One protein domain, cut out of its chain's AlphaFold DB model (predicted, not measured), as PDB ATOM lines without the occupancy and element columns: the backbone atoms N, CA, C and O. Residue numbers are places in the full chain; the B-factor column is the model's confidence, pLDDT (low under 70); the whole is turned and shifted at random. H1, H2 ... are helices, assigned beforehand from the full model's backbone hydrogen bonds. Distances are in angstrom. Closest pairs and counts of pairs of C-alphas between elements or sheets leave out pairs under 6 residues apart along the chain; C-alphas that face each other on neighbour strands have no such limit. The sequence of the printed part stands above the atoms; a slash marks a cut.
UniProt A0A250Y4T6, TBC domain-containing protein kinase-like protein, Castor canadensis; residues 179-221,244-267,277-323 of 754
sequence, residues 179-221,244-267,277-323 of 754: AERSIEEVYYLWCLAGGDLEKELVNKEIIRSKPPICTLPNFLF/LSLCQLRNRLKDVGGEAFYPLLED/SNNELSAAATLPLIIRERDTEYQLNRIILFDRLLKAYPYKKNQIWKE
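What this domain is: This is residues 179 to 221, 244 to 267 and 277 to 323 of the 754 residues of the protein "TBC domain-containing protein kinase-like protein" of Castor canadensis (UniProt A0A250Y4T6). A loose body of short helices gathers round one longer helix, H7: H8 folds back beside its later part, H4 packs on its side, and H1 meets its first residues. From H2, at one end of the body, an unnamed tail leads away, and its residues 208 to 221 stick out and make much of the length. The printed part has 114 residues with eight named helices, H1 to H8 in chain order, and no named strand: all helix. It is only just extended, close to loose, with a radius of gyration of the C-alphas of 20.2 A and spans of 69 by 34 by 30 A.

Where its parts are: H1, residues 183 to 192, begins at C-alpha 183 (3.849, -34.045, 14.201) and is 14.2 A long. H2 is residues 197 to 203, H3 247 to 252, H4 258 to 261, H5 278 to 284 and H6 289 to 292. H7, residues 296 to 311, is 22.3 A long. H8, residues 317 to 323, ends at C-alpha 323 (-1.185, -15.319, 28.667).

How they stand to each other: The hub, H7, touches four helices. It forms a helical hairpin with H8, a shallow tilt of 12 degrees, opposite ways; their closest C-alphas, Leu 309 and Ile 320, are 6.2 A apart. With residues 296 to 300 alone it touches H1, closest C-alphas Leu 192 and Thr 296 at 5.7 A. With residues 301 to 304 alone it touches H4, closest C-alphas Ala 260 and Asn 301 at 6.3 A. H5 and H7 only just touch, with 3 pairs of C-alphas within 8 A, the closest Leu 281 and Tyr 298 at 6.2 A. H3 only just touches H1, also with 3 pairs, the closest Trp 190 and Leu 249 at 5.6 A. H2 and H6 touch no helix. Every O i to N i+4 pair is within hydrogen-bond range in H1, H2, H3, H5, H7 and H8; H4 and H6 are too short for one.

The domain as a whole: The C-alphas farthest apart, Phe 221 and Asp 267, are 72.1 A apart. Residues 222 to 243 and 268 to 276 are not printed, with C-alpha gaps of 45.3 A and 19.6 A. Of the links printed whole, none is long. The pLDDT is under 70 in residues 208 to 220, 266 to 267 and 277 to 283.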
ATOM      1  N   ALA A 179      -4.756 -36.344  14.901       86.12
ATOM      2  CA  ALA A 179      -4.335 -36.441  13.504       86.12
ATOM      3  C   ALA A 179      -4.371 -35.087  12.772       86.12
ATOM      4  O   ALA A 179      -3.732 -34.935  11.735       86.12
ATOM      5  N   GLU A 180      -5.090 -34.098  13.312       84.19
ATOM      6  CA  GLU A 180      -5.140 -32.731  12.777       84.19
ATOM      7  C   GLU A 180      -4.037 -31.820  13.351       84.19
ATOM      8  O   GLU A 180      -3.905 -30.662  12.946       84.19
ATOM      9  N   ARG A 181      -3.246 -32.316  14.313       87.81
ATOM     10  CA  ARG A 181      -2.151 -31.569  14.950       87.81
ATOM     11  C   ARG A 181      -0.824 -31.804  14.232       87.81
ATOM     12  O   ARG A 181      -0.660 -32.769  13.488       87.81
ATOM     13  N   SER A 182       0.139 -30.906  14.447       89.00
ATOM     14  CA  SER A 182       1.473 -31.066  13.865       89.00
ATOM     15  C   SER A 182       2.195 -32.262  14.487       89.00
ATOM     16  O   SER A 182       1.986 -32.603  15.653       89.00
ATOM     17  N   ILE A 183       3.086 -32.890  13.717       90.19
ATOM     18  CA  ILE A 183       3.849 -34.045  14.201       90.19
ATOM     19  C   ILE A 183       4.733 -33.686  15.403       90.19
ATOM     20  O   ILE A 183       4.848 -34.474  16.336       90.19
ATOM     21  N   GLU A 184       5.295 -32.476  15.408       91.00
ATOM     22  CA  GLU A 184       6.126 -31.948  16.491       91.00
ATOM     23  C   GLU A 184       5.333 -31.837  17.801       91.00
ATOM     24  O   GLU A 184       5.794 -32.274  18.855       91.00
ATOM     25  N   GLU A 185       4.103 -31.325  17.734       94.38
ATOM     26  CA  GLU A 185       3.218 -31.209  18.889       94.38
ATOM     27  C   GLU A 185       2.771 -32.570  19.414       94.38
ATOM     28  O   GLU A 185       2.824 -32.816  20.621       94.38
ATOM     29  N   VAL A 186       2.362 -33.473  18.520       95.00
ATOM     30  CA  VAL A 186       1.959 -34.829  18.909       95.00
ATOM     31  C   VAL A 186       3.133 -35.569  19.544       95.00
ATOM     32  O   VAL A 186       2.946 -36.225  20.568       95.00
ATOM     33  N   TYR A 187       4.341 -35.436  18.991       95.31
ATOM     34  CA  TYR A 187       5.552 -36.028  19.553       95.31
ATOM     35  C   TYR A 187       5.889 -35.443  20.931       95.31
ATOM     36  O   TYR A 187       6.145 -36.196  21.870       95.31
ATOM     37  N   TYR A 188       5.806 -34.120  21.095       95.94
ATOM     38  CA  TYR A 188       6.014 -33.462  22.386       95.94
ATOM     39  C   TYR A 188       5.034 -33.971  23.455       95.94
ATOM     40  O   TYR A 188       5.444 -34.378  24.545       95.94
ATOM     41  N   LEU A 189       3.739 -34.021  23.135       96.62
ATOM     42  CA  LEU A 189       2.711 -34.545  24.036       96.62
ATOM     43  C   LEU A 189       2.891 -36.046  24.308       96.62
ATOM     44  O   LEU A 189       2.652 -36.500  25.428       96.62
ATOM     45  N   TRP A 190       3.338 -36.819  23.316       96.81
ATOM     46  CA  TRP A 190       3.658 -38.238  23.469       96.81
ATOM     47  C   TRP A 190       4.802 -38.457  24.466       96.81
ATOM     48  O   TRP A 190       4.667 -39.293  25.362       96.81
ATOM     49  N   CYS A 191       5.869 -37.655  24.396       95.81
ATOM     50  CA  CYS A 191       6.946 -37.666  25.388       95.81
ATOM     51  C   CYS A 191       6.412 -37.356  26.796       95.81
ATOM     52  O   CYS A 191       6.682 -38.094  27.744       95.81
ATOM     53  N   LEU A 192       5.568 -36.324  26.942       95.44
ATOM     54  CA  LEU A 192       4.926 -36.009  28.226       95.44
ATOM     55  C   LEU A 192       4.038 -37.150  28.739       95.44
ATOM     56  O   LEU A 192       3.962 -37.383  29.949       95.44
ATOM     57  N   ALA A 193       3.394 -37.891  27.833       95.44
ATOM     58  CA  ALA A 193       2.572 -39.051  28.158       95.44
ATOM     59  C   ALA A 193       3.376 -40.274  28.649       95.44
ATOM     60  O   ALA A 193       2.772 -41.236  29.135       95.44
ATOM     61  N   GLY A 194       4.713 -40.211  28.609       94.00
ATOM     62  CA  GLY A 194       5.629 -41.284  29.007       94.00
ATOM     63  C   GLY A 194       6.324 -41.982  27.835       94.00
ATOM     64  O   GLY A 194       6.956 -43.017  28.047       94.00
ATOM     65  N   GLY A 195       6.194 -41.440  26.622       94.00
ATOM     66  CA  GLY A 195       6.935 -41.888  25.453       94.00
ATOM     67  C   GLY A 195       8.437 -41.642  25.587       94.00
ATOM     68  O   GLY A 195       8.867 -40.608  26.093       94.00
ATOM     69  N   ASP A 196       9.231 -42.606  25.132       92.12
ATOM     70  CA  ASP A 196      10.691 -42.560  25.137       92.12
ATOM     71  C   ASP A 196      11.194 -43.180  23.828       92.12
ATOM     72  O   ASP A 196      11.021 -44.380  23.587       92.12
ATOM     73  N   LEU A 197      11.747 -42.334  22.955       89.56
ATOM     74  CA  LEU A 197      12.198 -42.744  21.628       89.56
ATOM     75  C   LEU A 197      13.377 -43.714  21.713       89.56
ATOM     76  O   LEU A 197      13.363 -44.736  21.033       89.56
ATOM     77  N   GLU A 198      14.376 -43.430  22.553       85.88
ATOM     78  CA  GLU A 198      15.558 -44.289  22.675       85.88
ATOM     79  C   GLU A 198      15.154 -45.666  23.194       85.88
ATOM     80  O   GLU A 198      15.549 -46.684  22.624       85.88
ATOM     81  N   LYS A 199      14.277 -45.711  24.200       87.38
ATOM     82  CA  LYS A 199      13.724 -46.970  24.698       87.38
ATOM     83  C   LYS A 199      12.969 -47.740  23.620       87.38
ATOM     84  O   LYS A 199      13.130 -48.958  23.552       87.38
ATOM     85  N   GLU A 200      12.165 -47.079  22.783       88.62
ATOM     86  CA  GLU A 200      11.482 -47.796  21.702       88.62
ATOM     87  C   GLU A 200      12.445 -48.331  20.646       88.62
ATOM     88  O   GLU A 200      12.319 -49.474  20.214       88.62
ATOM     89  N   LEU A 201      13.459 -47.553  20.276       84.81
ATOM     90  CA  LEU A 201      14.479 -48.000  19.330       84.81
ATOM     91  C   LEU A 201      15.327 -49.154  19.893       84.81
ATOM     92  O   LEU A 201      15.714 -50.049  19.140       84.81
ATOM     93  N   VAL A 202      15.577 -49.183  21.208       82.81
ATOM     94  CA  VAL A 202      16.223 -50.314  21.899       82.81
ATOM     95  C   VAL A 202      15.323 -51.553  21.895       82.81
ATOM     96  O   VAL A 202      15.798 -52.642  21.579       82.81
ATOM     97  N   ASN A 203      14.024 -51.413  22.182       85.19
ATOM     98  CA  ASN A 203      13.073 -52.535  22.143       85.19
ATOM     99  C   ASN A 203      12.954 -53.159  20.745       85.19
ATOM    100  O   ASN A 203      12.646 -54.343  20.620       85.19
ATOM    101  N   LYS A 204      13.165 -52.357  19.697       82.75
ATOM    102  CA  LYS A 204      13.195 -52.801  18.297       82.75
ATOM    103  C   LYS A 204      14.574 -53.283  17.840       82.75
ATOM    104  O   LYS A 204      14.734 -53.595  16.668       82.75
ATOM    105  N   GLU A 205      15.547 -53.348  18.749       76.00
ATOM    106  CA  GLU A 205      16.931 -53.772  18.498       76.00
ATOM    107  C   GLU A 205      17.691 -52.936  17.450       76.00
ATOM    108  O   GLU A 205      18.735 -53.379  16.955       76.00
ATOM    109  N   ILE A 206      17.200 -51.726  17.149       75.19
ATOM    110  CA  ILE A 206      17.847 -50.759  16.249       75.19
ATOM    111  C   ILE A 206      19.025 -50.117  16.978       75.19
ATOM    112  O   ILE A 206      20.160 -50.134  16.502       75.19
ATOM    113  N   ILE A 207      18.784 -49.617  18.193       73.12
ATOM    114  CA  ILE A 207      19.863 -49.177  19.078       73.12
ATOM    115  C   ILE A 207      20.340 -50.383  19.881       73.12
ATOM    116  O   ILE A 207      19.654 -50.882  20.772       73.12
ATOM    117  N   ARG A 208      21.559 -50.838  19.585       65.50
ATOM    118  CA  ARG A 208      22.226 -51.911  20.330       65.50
ATOM    119  C   ARG A 208      23.286 -51.316  21.247       65.50
ATOM    120  O   ARG A 208      24.343 -50.884  20.791       65.50
ATOM    121  N   SER A 209      23.043 -51.318  22.555       58.06
ATOM    122  CA  SER A 209      24.086 -51.004  23.534       58.06
ATOM    123  C   SER A 209      25.097 -52.159  23.582       58.06
ATOM    124  O   SER A 209      24.789 -53.226  24.118       58.06
ATOM    125  N   LYS A 210      26.303 -51.981  23.023       55.75
ATOM    126  CA  LYS A 210      27.400 -52.941  23.245       55.75
ATOM    127  C   LYS A 210      27.728 -52.976  24.752       55.75
ATOM    128  O   LYS A 210      27.777 -51.914  25.373       55.75
ATOM    129  N   PRO A 211      27.966 -54.153  25.360       55.16
ATOM    130  CA  PRO A 211      28.356 -54.235  26.767       55.16
ATOM    131  C   PRO A 211      29.645 -53.432  27.038       55.16
ATOM    132  O   PRO A 211      30.535 -53.459  26.188       55.16
ATOM    133  N   PRO A 212      29.822 -52.803  28.220       51.88
ATOM    134  CA  PRO A 212      31.026 -52.022  28.547       51.88
ATOM    135  C   PRO A 212      32.348 -52.799  28.415       51.88
ATOM    136  O   PRO A 212      33.400 -52.233  28.134       51.88
ATOM    137  N   ILE A 213      32.303 -54.127  28.573       53.50
ATOM    138  CA  ILE A 213      33.468 -55.008  28.394       53.50
ATOM    139  C   ILE A 213      33.945 -55.083  26.932       53.50
ATOM    140  O   ILE A 213      35.094 -55.422  26.671       53.50
ATOM    141  N   CYS A 214      33.078 -54.724  25.984       52.97
ATOM    142  CA  CYS A 214      33.374 -54.623  24.559       52.97
ATOM    143  C   CYS A 214      33.763 -53.196  24.133       52.97
ATOM    144  O   CYS A 214      33.978 -52.972  22.945       52.97
ATOM    145  N   THR A 215      33.833 -52.239  25.068       54.53
ATOM    146  CA  THR A 215      34.196 -50.830  24.822       54.53
ATOM    147  C   THR A 215      35.487 -50.419  25.541       54.53
ATOM    148  O   THR A 215      35.718 -49.233  25.764       54.53
ATOM    149  N   LEU A 216      36.314 -51.385  25.959       58.34
ATOM    150  CA  LEU A 216      37.632 -51.103  26.530       58.34
ATOM    151  C   LEU A 216      38.550 -50.480  25.459       58.34
ATOM    152  O   LEU A 216      38.490 -50.893  24.298       58.34
ATOM    153  N   PRO A 217      39.405 -49.505  25.818       57.31
ATOM    154  CA  PRO A 217      40.369 -48.944  24.881       57.31
ATOM    155  C   PRO A 217      41.333 -50.041  24.405       57.31
ATOM    156  O   PRO A 217      41.846 -50.823  25.202       57.31
ATOM    157  N   ASN A 218      41.579 -50.094  23.095       61.53
ATOM    158  CA  ASN A 218      42.501 -51.050  22.477       61.53
ATOM    159  C   ASN A 218      43.962 -50.827  22.917       61.53
ATOM    160  O   ASN A 218      44.744 -51.773  22.914       61.53
ATOM    161  N   PHE A 219      44.326 -49.596  23.283       66.75
ATOM    162  CA  PHE A 219      45.667 -49.171  23.667       66.75
ATOM    163  C   PHE A 219      45.602 -48.096  24.756       66.75
ATOM    164  O   PHE A 219      44.716 -47.239  24.770       66.75
ATOM    165  N   LEU A 220      46.580 -48.134  25.653       64.69
ATOM    166  CA  LEU A 220      46.820 -47.115  26.666       64.69
ATOM    167  C   LEU A 220      48.304 -46.756  26.565       64.69
ATOM    168  O   LEU A 220      49.156 -47.640  26.669       64.69
ATOM    169  N   PHE A 221      48.595 -45.500  26.256       72.50
ATOM    170  CA  PHE A 221      49.944 -44.964  26.149       72.50
ATOM    171  C   PHE A 221      50.542 -44.745  27.546       72.50
ATOM    172  O   PHE A 221      49.826 -44.603  28.541       72.50
ATOM    173  N   LEU A 244       5.657 -45.417  16.357       90.19
ATOM    174  CA  LEU A 244       5.457 -45.031  17.754       90.19
ATOM    175  C   LEU A 244       3.967 -45.103  18.116       90.19
ATOM    176  O   LEU A 244       3.119 -44.492  17.466       90.19
ATOM    177  N   SER A 245       3.628 -45.858  19.163       91.25
ATOM    178  CA  SER A 245       2.235 -46.021  19.594       91.25
ATOM    179  C   SER A 245       1.711 -44.794  20.344       91.25
ATOM    180  O   SER A 245       2.277 -44.384  21.357       91.25
ATOM    181  N   LEU A 246       0.556 -44.273  19.915       93.25
ATOM    182  CA  LEU A 246      -0.154 -43.175  20.584       93.25
ATOM    183  C   LEU A 246      -1.112 -43.643  21.696       93.25
ATOM    184  O   LEU A 246      -1.821 -42.820  22.269       93.25
ATOM    185  N   CYS A 247      -1.167 -44.940  22.025       92.94
ATOM    186  CA  CYS A 247      -2.140 -45.473  22.990       92.94
ATOM    187  C   CYS A 247      -2.071 -44.782  24.362       92.94
ATOM    188  O   CYS A 247      -3.106 -44.449  24.932       92.94
ATOM    189  N   GLN A 248      -0.867 -44.539  24.889       93.00
ATOM    190  CA  GLN A 248      -0.694 -43.874  26.188       93.00
ATOM    191  C   GLN A 248      -1.182 -42.424  26.160       93.00
ATOM    192  O   GLN A 248      -1.900 -42.005  27.066       93.00
ATOM    193  N   LEU A 249      -0.844 -41.687  25.100       94.88
ATOM    194  CA  LEU A 249      -1.289 -40.311  24.906       94.88
ATOM    195  C   LEU A 249      -2.817 -40.233  24.793       94.88
ATOM    196  O   LEU A 249      -3.447 -39.468  25.517       94.88
ATOM    197  N   ARG A 250      -3.426 -41.090  23.962       93.06
ATOM    198  CA  ARG A 250      -4.889 -41.179  23.824       93.06
ATOM    199  C   ARG A 250      -5.574 -41.507  25.147       93.06
ATOM    200  O   ARG A 250      -6.606 -40.926  25.451       93.06
ATOM    201  N   ASN A 251      -4.987 -42.394  25.950       91.81
ATOM    202  CA  ASN A 251      -5.522 -42.727  27.268       91.81
ATOM    203  C   ASN A 251      -5.451 -41.551  28.250       91.81
ATOM    204  O   ASN A 251      -6.364 -41.408  29.058       91.81
ATOM    205  N   ARG A 252      -4.398 -40.721  28.195       91.56
ATOM    206  CA  ARG A 252      -4.301 -39.506  29.022       91.56
ATOM    207  C   ARG A 252      -5.273 -38.414  28.587       91.56
ATOM    208  O   ARG A 252      -5.754 -37.685  29.435       91.56
ATOM    209  N   LEU A 253      -5.577 -38.323  27.293       90.81
ATOM    210  CA  LEU A 253      -6.462 -37.297  26.729       90.81
ATOM    211  C   LEU A 253      -7.911 -37.771  26.532       90.81
ATOM    212  O   LEU A 253      -8.701 -37.079  25.901       90.81
ATOM    213  N   LYS A 254      -8.277 -38.951  27.045       88.44
ATOM    214  CA  LYS A 254      -9.587 -39.578  26.794       88.44
ATOM    215  C   LYS A 254     -10.777 -38.743  27.295       88.44
ATOM    216  O   LYS A 254     -11.865 -38.865  26.745       88.44
ATOM    217  N   ASP A 255     -10.558 -37.947  28.342       84.06
ATOM    218  CA  ASP A 255     -11.583 -37.135  29.004       84.06
ATOM    219  C   ASP A 255     -11.582 -35.676  28.492       84.06
ATOM    220  O   ASP A 255     -12.396 -34.863  28.932       84.06
ATOM    221  N   VAL A 256     -10.699 -35.343  27.538       84.88
ATOM    222  CA  VAL A 256     -10.599 -34.011  26.928       84.88
ATOM    223  C   VAL A 256     -11.628 -33.873  25.807       84.88
ATOM    224  O   VAL A 256     -11.587 -34.601  24.813       84.88
ATOM    225  N   GLY A 257     -12.550 -32.922  25.955       80.75
ATOM    226  CA  GLY A 257     -13.566 -32.627  24.942       80.75
ATOM    227  C   GLY A 257     -12.993 -31.984  23.673       80.75
ATOM    228  O   GLY A 257     -11.948 -31.329  23.696       80.75
ATOM    229  N   GLY A 258     -13.692 -32.147  22.544       78.81
ATOM    230  CA  GLY A 258     -13.277 -31.603  21.243       78.81
ATOM    231  C   GLY A 258     -13.127 -30.075  21.233       78.81
ATOM    232  O   GLY A 258     -12.304 -29.530  20.503       78.81
ATOM    233  N   GLU A 259     -13.859 -29.370  22.094       78.31
ATOM    234  CA  GLU A 259     -13.758 -27.925  22.298       78.31
ATOM    235  C   GLU A 259     -12.361 -27.461  22.741       78.31
ATOM    236  O   GLU A 259     -11.944 -26.362  22.368       78.31
ATOM    237  N   ALA A 260     -11.607 -28.300  23.464       81.19
ATOM    238  CA  ALA A 260     -10.238 -27.993  23.879       81.19
ATOM    239  C   ALA A 260      -9.284 -27.895  22.678       81.19
ATOM    240  O   ALA A 260      -8.304 -27.151  22.718       81.19
ATOM    241  N   PHE A 261      -9.602 -28.590  21.581       83.69
ATOM    242  CA  PHE A 261      -8.827 -28.531  20.345       83.69
ATOM    243  C   PHE A 261      -9.139 -27.287  19.503       83.69
ATOM    244  O   PHE A 261      -8.328 -26.887  18.658       83.69
ATOM    245  N   TYR A 262     -10.278 -26.626  19.760       82.62
ATOM    246  CA  TYR A 262     -10.707 -25.457  18.998       82.62
ATOM    247  C   TYR A 262     -11.235 -24.271  19.839       82.62
ATOM    248  O   TYR A 262     -12.333 -23.777  19.566       82.62
ATOM    249  N   PRO A 263     -10.452 -23.708  20.781       79.06
ATOM    250  CA  PRO A 263     -10.929 -22.667  21.698       79.06
ATOM    251  C   PRO A 263     -11.154 -21.302  21.020       79.06
ATOM    252  O   PRO A 263     -10.281 -20.790  20.314       79.06
ATOM    253  N   LEU A 264     -12.311 -20.672  21.245       76.19
ATOM    254  CA  LEU A 264     -12.621 -19.328  20.732       76.19
ATOM    255  C   LEU A 264     -11.830 -18.240  21.489       76.19
ATOM    256  O   LEU A 264     -11.706 -18.297  22.706       76.19
ATOM    257  N   LEU A 265     -11.306 -17.233  20.771       73.19
ATOM    258  CA  LEU A 265     -10.421 -16.192  21.334       73.19
ATOM    259  C   LEU A 265     -11.139 -14.929  21.867       73.19
ATOM    260  O   LEU A 265     -10.490 -14.100  22.504       73.19
ATOM    261  N   GLU A 266     -12.420 -14.711  21.540       62.97
ATOM    262  CA  GLU A 266     -13.112 -13.414  21.740       62.97
ATOM    263  C   GLU A 266     -14.222 -13.411  22.794       62.97
ATOM    264  O   GLU A 266     -14.948 -12.427  22.918       62.97
ATOM    265  N   ASP A 267     -14.354 -14.471  23.581       47.47
ATOM    266  CA  ASP A 267     -15.386 -14.505  24.608       47.47
ATOM    267  C   ASP A 267     -14.844 -13.895  25.916       47.47
ATOM    268  O   ASP A 267     -14.365 -14.586  26.813       47.47
ATOM    269  N   SER A 277     -14.068 -31.696  32.819       41.31
ATOM    270  CA  SER A 277     -12.691 -31.871  33.331       41.31
ATOM    271  C   SER A 277     -12.156 -30.688  34.166       41.31
ATOM    272  O   SER A 277     -11.044 -30.741  34.692       41.31
ATOM    273  N   ASN A 278     -12.954 -29.628  34.364       48.81
ATOM    274  CA  ASN A 278     -12.516 -28.368  34.984       48.81
ATOM    275  C   ASN A 278     -11.861 -28.492  36.372       48.81
ATOM    276  O   ASN A 278     -11.034 -27.653  36.730       48.81
ATOM    277  N   ASN A 279     -12.199 -29.512  37.164       51.06
ATOM    278  CA  ASN A 279     -11.596 -29.676  38.488       51.06
ATOM    279  C   ASN A 279     -10.101 -30.022  38.414       51.06
ATOM    280  O   ASN A 279      -9.348 -29.563  39.269       51.06
ATOM    281  N   GLU A 280      -9.660 -30.783  37.410       51.47
ATOM    282  CA  GLU A 280      -8.261 -31.216  37.297       51.47
ATOM    283  C   GLU A 280      -7.399 -30.162  36.596       51.47
ATOM    284  O   GLU A 280      -6.346 -29.808  37.121       51.47
ATOM    285  N   LEU A 281      -7.881 -29.546  35.509       60.00
ATOM    286  CA  LEU A 281      -7.159 -28.464  34.826       60.00
ATOM    287  C   LEU A 281      -7.025 -27.207  35.708       60.00
ATOM    288  O   LEU A 281      -5.950 -26.604  35.782       60.00
ATOM    289  N   SER A 282      -8.088 -26.834  36.437       61.28
ATOM    290  CA  SER A 282      -8.029 -25.735  37.411       61.28
ATOM    291  C   SER A 282      -7.135 -26.070  38.606       61.28
ATOM    292  O   SER A 282      -6.519 -25.159  39.159       61.28
ATOM    293  N   ALA A 283      -7.056 -27.338  39.024       67.31
ATOM    294  CA  ALA A 283      -6.129 -27.756  40.072       67.31
ATOM    295  C   ALA A 283      -4.680 -27.700  39.571       67.31
ATOM    296  O   ALA A 283      -3.836 -27.099  40.237       67.31
ATOM    297  N   ALA A 284      -4.401 -28.228  38.374       73.88
ATOM    298  CA  ALA A 284      -3.082 -28.210  37.748       73.88
ATOM    299  C   ALA A 284      -2.552 -26.782  37.561       73.88
ATOM    300  O   ALA A 284      -1.399 -26.512  37.884       73.88
ATOM    301  N   ALA A 285      -3.403 -25.834  37.152       76.69
ATOM    302  CA  ALA A 285      -3.041 -24.424  36.993       76.69
ATOM    303  C   ALA A 285      -2.524 -23.753  38.286       76.69
ATOM    304  O   ALA A 285      -1.812 -22.753  38.213       76.69
ATOM    305  N   THR A 286      -2.858 -24.298  39.462       80.56
ATOM    306  CA  THR A 286      -2.374 -23.796  40.763       80.56
ATOM    307  C   THR A 286      -1.081 -24.459  41.241       80.56
ATOM    308  O   THR A 286      -0.505 -24.025  42.240       80.56
ATOM    309  N   LEU A 287      -0.614 -25.499  40.546       87.06
ATOM    310  CA  LEU A 287       0.608 -26.216  40.895       87.06
ATOM    311  C   LEU A 287       1.866 -25.425  40.482       87.06
ATOM    312  O   LEU A 287       1.818 -24.599  39.562       87.06
ATOM    313  N   PRO A 288       3.021 -25.700  41.122       88.00
ATOM    314  CA  PRO A 288       4.310 -25.165  40.696       88.00
ATOM    315  C   PRO A 288       4.559 -25.367  39.197       88.00
ATOM    316  O   PRO A 288       4.179 -26.392  38.625       88.00
ATOM    317  N   LEU A 289       5.233 -24.400  38.564       89.00
ATOM    318  CA  LEU A 289       5.437 -24.363  37.109       89.00
ATOM    319  C   LEU A 289       6.022 -25.671  36.557       89.00
ATOM    320  O   LEU A 289       5.550 -26.176  35.546       89.00
ATOM    321  N   ILE A 290       6.981 -26.270  37.263       89.38
ATOM    322  CA  ILE A 290       7.639 -27.505  36.820       89.38
ATOM    323  C   ILE A 290       6.682 -28.704  36.725       89.38
ATOM    324  O   ILE A 290       6.926 -29.634  35.958       89.38
ATOM    325  N   ILE A 291       5.598 -28.697  37.509       90.56
ATOM    326  CA  ILE A 291       4.556 -29.727  37.453       90.56
ATOM    327  C   ILE A 291       3.631 -29.442  36.271       90.56
ATOM    328  O   ILE A 291       3.339 -30.349  35.496       90.56
ATOM    329  N   ARG A 292       3.254 -28.172  36.072       92.44
ATOM    330  CA  ARG A 292       2.451 -27.720  34.924       92.44
ATOM    331  C   ARG A 292       3.122 -28.010  33.580       92.44
ATOM    332  O   ARG A 292       2.449 -28.407  32.636       92.44
ATOM    333  N   GLU A 293       4.444 -27.868  33.490       93.69
ATOM    334  CA  GLU A 293       5.232 -28.199  32.288       93.69
ATOM    335  C   GLU A 293       5.275 -29.705  31.975       93.69
ATOM    336  O   GLU A 293       5.586 -30.083  30.848       93.69
ATOM    337  N   ARG A 294       4.954 -30.570  32.948       93.12
ATOM    338  CA  ARG A 294       4.927 -32.033  32.779       93.12
ATOM    339  C   ARG A 294       3.521 -32.610  32.617       93.12
ATOM    340  O   ARG A 294       3.384 -33.788  32.291       93.12
ATOM    341  N   ASP A 295       2.495 -31.803  32.855       93.56
ATOM    342  CA  ASP A 295       1.103 -32.220  32.759       93.56
ATOM    343  C   ASP A 295       0.625 -32.214  31.297       93.56
ATOM    344  O   ASP A 295       0.676 -31.198  30.607       93.56
ATOM    345  N   THR A 296       0.185 -33.374  30.806       94.00
ATOM    346  CA  THR A 296      -0.142 -33.568  29.385       94.00
ATOM    347  C   THR A 296      -1.384 -32.781  28.952       94.00
ATOM    348  O   THR A 296      -1.377 -32.199  27.869       94.00
ATOM    349  N   GLU A 297      -2.437 -32.745  29.774       92.44
ATOM    350  CA  GLU A 297      -3.687 -32.043  29.442       92.44
ATOM    351  C   GLU A 297      -3.499 -30.527  29.534       92.44
ATOM    352  O   GLU A 297      -3.915 -29.783  28.642       92.44
ATOM    353  N   TYR A 298      -2.813 -30.054  30.574       92.31
ATOM    354  CA  TYR A 298      -2.476 -28.647  30.723       92.31
ATOM    355  C   TYR A 298      -1.623 -28.157  29.551       92.31
ATOM    356  O   TYR A 298      -1.948 -27.134  28.944       92.31
ATOM    357  N   GLN A 299      -0.573 -28.900  29.173       94.69
ATOM    358  CA  GLN A 299       0.269 -28.524  28.037       94.69
ATOM    359  C   GLN A 299      -0.501 -28.521  26.717       94.69
ATOM    360  O   GLN A 299      -0.341 -27.569  25.958       94.69
ATOM    361  N   LEU A 300      -1.383 -29.494  26.459       94.25
ATOM    362  CA  LEU A 300      -2.254 -29.481  25.276       94.25
ATOM    363  C   LEU A 300      -3.047 -28.165  25.188       94.25
ATOM    364  O   LEU A 300      -2.975 -27.461  24.182       94.25
ATOM    365  N   ASN A 301      -3.750 -27.797  26.262       91.06
ATOM    366  CA  ASN A 301      -4.562 -26.581  26.297       91.06
ATOM    367  C   ASN A 301      -3.720 -25.313  26.074       91.06
ATOM    368  O   ASN A 301      -4.099 -24.438  25.290       91.06
ATOM    369  N   ARG A 302      -2.557 -25.207  26.734       93.75
ATOM    370  CA  ARG A 302      -1.657 -24.054  26.573       93.75
ATOM    371  C   ARG A 302      -1.075 -23.988  25.161       93.75
ATOM    372  O   ARG A 302      -1.076 -22.911  24.572       93.75
ATOM    373  N   ILE A 303      -0.624 -25.106  24.593       95.31
ATOM    374  CA  ILE A 303      -0.056 -25.157  23.237       95.31
ATOM    375  C   ILE A 303      -1.082 -24.687  22.205       95.31
ATOM    376  O   ILE A 303      -0.770 -23.808  21.403       95.31
ATOM    377  N   ILE A 304      -2.317 -25.194  22.264       92.75
ATOM    378  CA  ILE A 304      -3.377 -24.828  21.313       92.75
ATOM    379  C   ILE A 304      -3.749 -23.347  21.427       92.75
ATOM    380  O   ILE A 304      -3.928 -22.667  20.411       92.75
ATOM    381  N   LEU A 305      -3.828 -22.821  22.651       92.38
ATOM    382  CA  LEU A 305      -4.067 -21.400  22.883       92.38
ATOM    383  C   LEU A 305      -2.957 -20.536  22.264       92.38
ATOM    384  O   LEU A 305      -3.252 -19.612  21.503       92.38
ATOM    385  N   PHE A 306      -1.688 -20.839  22.553       94.06
ATOM    386  CA  PHE A 306      -0.562 -20.073  22.017       94.06
ATOM    387  C   PHE A 306      -0.435 -20.204  20.499       94.06
ATOM    388  O   PHE A 306      -0.192 -19.194  19.844       94.06
ATOM    389  N   ASP A 307      -0.661 -21.385  19.921       92.19
ATOM    390  CA  ASP A 307      -0.680 -21.585  18.465       92.19
ATOM    391  C   ASP A 307      -1.696 -20.650  17.792       92.19
ATOM    392  O   ASP A 307      -1.358 -19.911  16.863       92.19
ATOM    393  N   ARG A 308      -2.924 -20.583  18.322       89.06
ATOM    394  CA  ARG A 308      -3.966 -19.673  17.816       89.06
ATOM    395  C   ARG A 308      -3.587 -18.205  17.969       89.06
ATOM    396  O   ARG A 308      -3.754 -17.425  17.029       89.06
ATOM    397  N   LEU A 309      -3.061 -17.818  19.128       90.56
ATOM    398  CA  LEU A 309      -2.647 -16.439  19.385       90.56
ATOM    399  C   LEU A 309      -1.485 -16.004  18.478       90.56
ATOM    400  O   LEU A 309      -1.515 -14.900  17.933       90.56
ATOM    401  N   LEU A 310      -0.494 -16.872  18.268       91.44
ATOM    402  CA  LEU A 310       0.668 -16.625  17.407       91.44
ATOM    403  C   LEU A 310       0.289 -16.583  15.921       91.44
ATOM    404  O   LEU A 310       0.831 -15.774  15.161       91.44
ATOM    405  N   LYS A 311      -0.696 -17.383  15.497       87.19
ATOM    406  CA  LYS A 311      -1.303 -17.270  14.160       87.19
ATOM    407  C   LYS A 311      -2.010 -15.927  13.944       87.19
ATOM    408  O   LYS A 311      -2.045 -15.442  12.817       87.19
ATOM    409  N   ALA A 312      -2.507 -15.301  15.012       85.81
ATOM    410  CA  ALA A 312      -3.144 -13.982  14.988       85.81
ATOM    411  C   ALA A 312      -2.187 -12.805  15.297       85.81
ATOM    412  O   ALA A 312      -2.620 -11.653  15.389       85.81
ATOM    413  N   TYR A 313      -0.889 -13.060  15.476       87.06
ATOM    414  CA  TYR A 313       0.127 -12.016  15.631       87.06
ATOM    415  C   TYR A 313       0.257 -11.174  14.333       87.06
ATOM    416  O   TYR A 313       0.081 -11.719  13.243       87.06
ATOM    417  N   PRO A 314       0.532  -9.857  14.379       87.38
ATOM    418  CA  PRO A 314       0.743  -9.019  15.562       87.38
ATOM    419  C   PRO A 314      -0.546  -8.515  16.235       87.38
ATOM    420  O   PRO A 314      -0.490  -7.978  17.340       87.38
ATOM    421  N   TYR A 315      -1.724  -8.734  15.646       85.25
ATOM    422  CA  TYR A 315      -2.994  -8.167  16.126       85.25
ATOM    423  C   TYR A 315      -3.386  -8.604  17.547       85.25
ATOM    424  O   TYR A 315      -3.956  -7.817  18.304       85.25
ATOM    425  N   LYS A 316      -3.061  -9.842  17.943       86.88
ATOM    426  CA  LYS A 316      -3.317 -10.369  19.299       86.88
ATOM    427  C   LYS A 316      -2.084 -10.326  20.222       86.88
ATOM    428  O   LYS A 316      -2.088 -10.971  21.268       86.88
ATOM    429  N   LYS A 317      -1.061  -9.510  19.919       88.50
ATOM    430  CA  LYS A 317       0.153  -9.330  20.753       88.50
ATOM    431  C   LYS A 317      -0.153  -9.063  22.232       88.50
ATOM    432  O   LYS A 317       0.479  -9.643  23.109       88.50
ATOM    433  N   ASN A 318      -1.165  -8.244  22.526       87.62
ATOM    434  CA  ASN A 318      -1.580  -7.963  23.905       87.62
ATOM    435  C   ASN A 318      -2.147  -9.193  24.632       87.62
ATOM    436  O   ASN A 318      -1.975  -9.311  25.842       87.62
ATOM    437  N   GLN A 319      -2.830 -10.096  23.923       88.56
ATOM    438  CA  GLN A 319      -3.322 -11.348  24.505       88.56
ATOM    439  C   GLN A 319      -2.174 -12.342  24.714       88.56
ATOM    440  O   GLN A 319      -2.081 -12.895  25.803       88.56
ATOM    441  N   ILE A 320      -1.243 -12.474  23.756       92.69
ATOM    442  CA  ILE A 320       0.002 -13.254  23.936       92.69
ATOM    443  C   ILE A 320       0.727 -12.797  25.201       92.69
ATOM    444  O   ILE A 320       1.090 -13.610  26.045       92.69
ATOM    445  N   TRP A 321       0.884 -11.481  25.360       92.44
ATOM    446  CA  TRP A 321       1.525 -10.903  26.531       92.44
ATOM    447  C   TRP A 321       0.777 -11.236  27.833       92.44
ATOM    448  O   TRP A 321       1.414 -11.615  28.812       92.44
ATOM    449  N   LYS A 322      -0.564 -11.144  27.856       88.94
ATOM    450  CA  LYS A 322      -1.381 -11.503  29.033       88.94
ATOM    451  C   LYS A 322      -1.220 -12.975  29.413       88.94
ATOM    452  O   LYS A 322      -1.003 -13.253  30.590       88.94
ATOM    453  N   GLU A 323      -1.301 -13.877  28.439       91.88
ATOM    454  CA  GLU A 323      -1.185 -15.319  28.667       91.88
ATOM    455  C   GLU A 323       0.223 -15.721  29.101       91.88
ATOM    456  O   GLU A 323       0.368 -16.529  30.016       91.88
TER     457      GLU A 323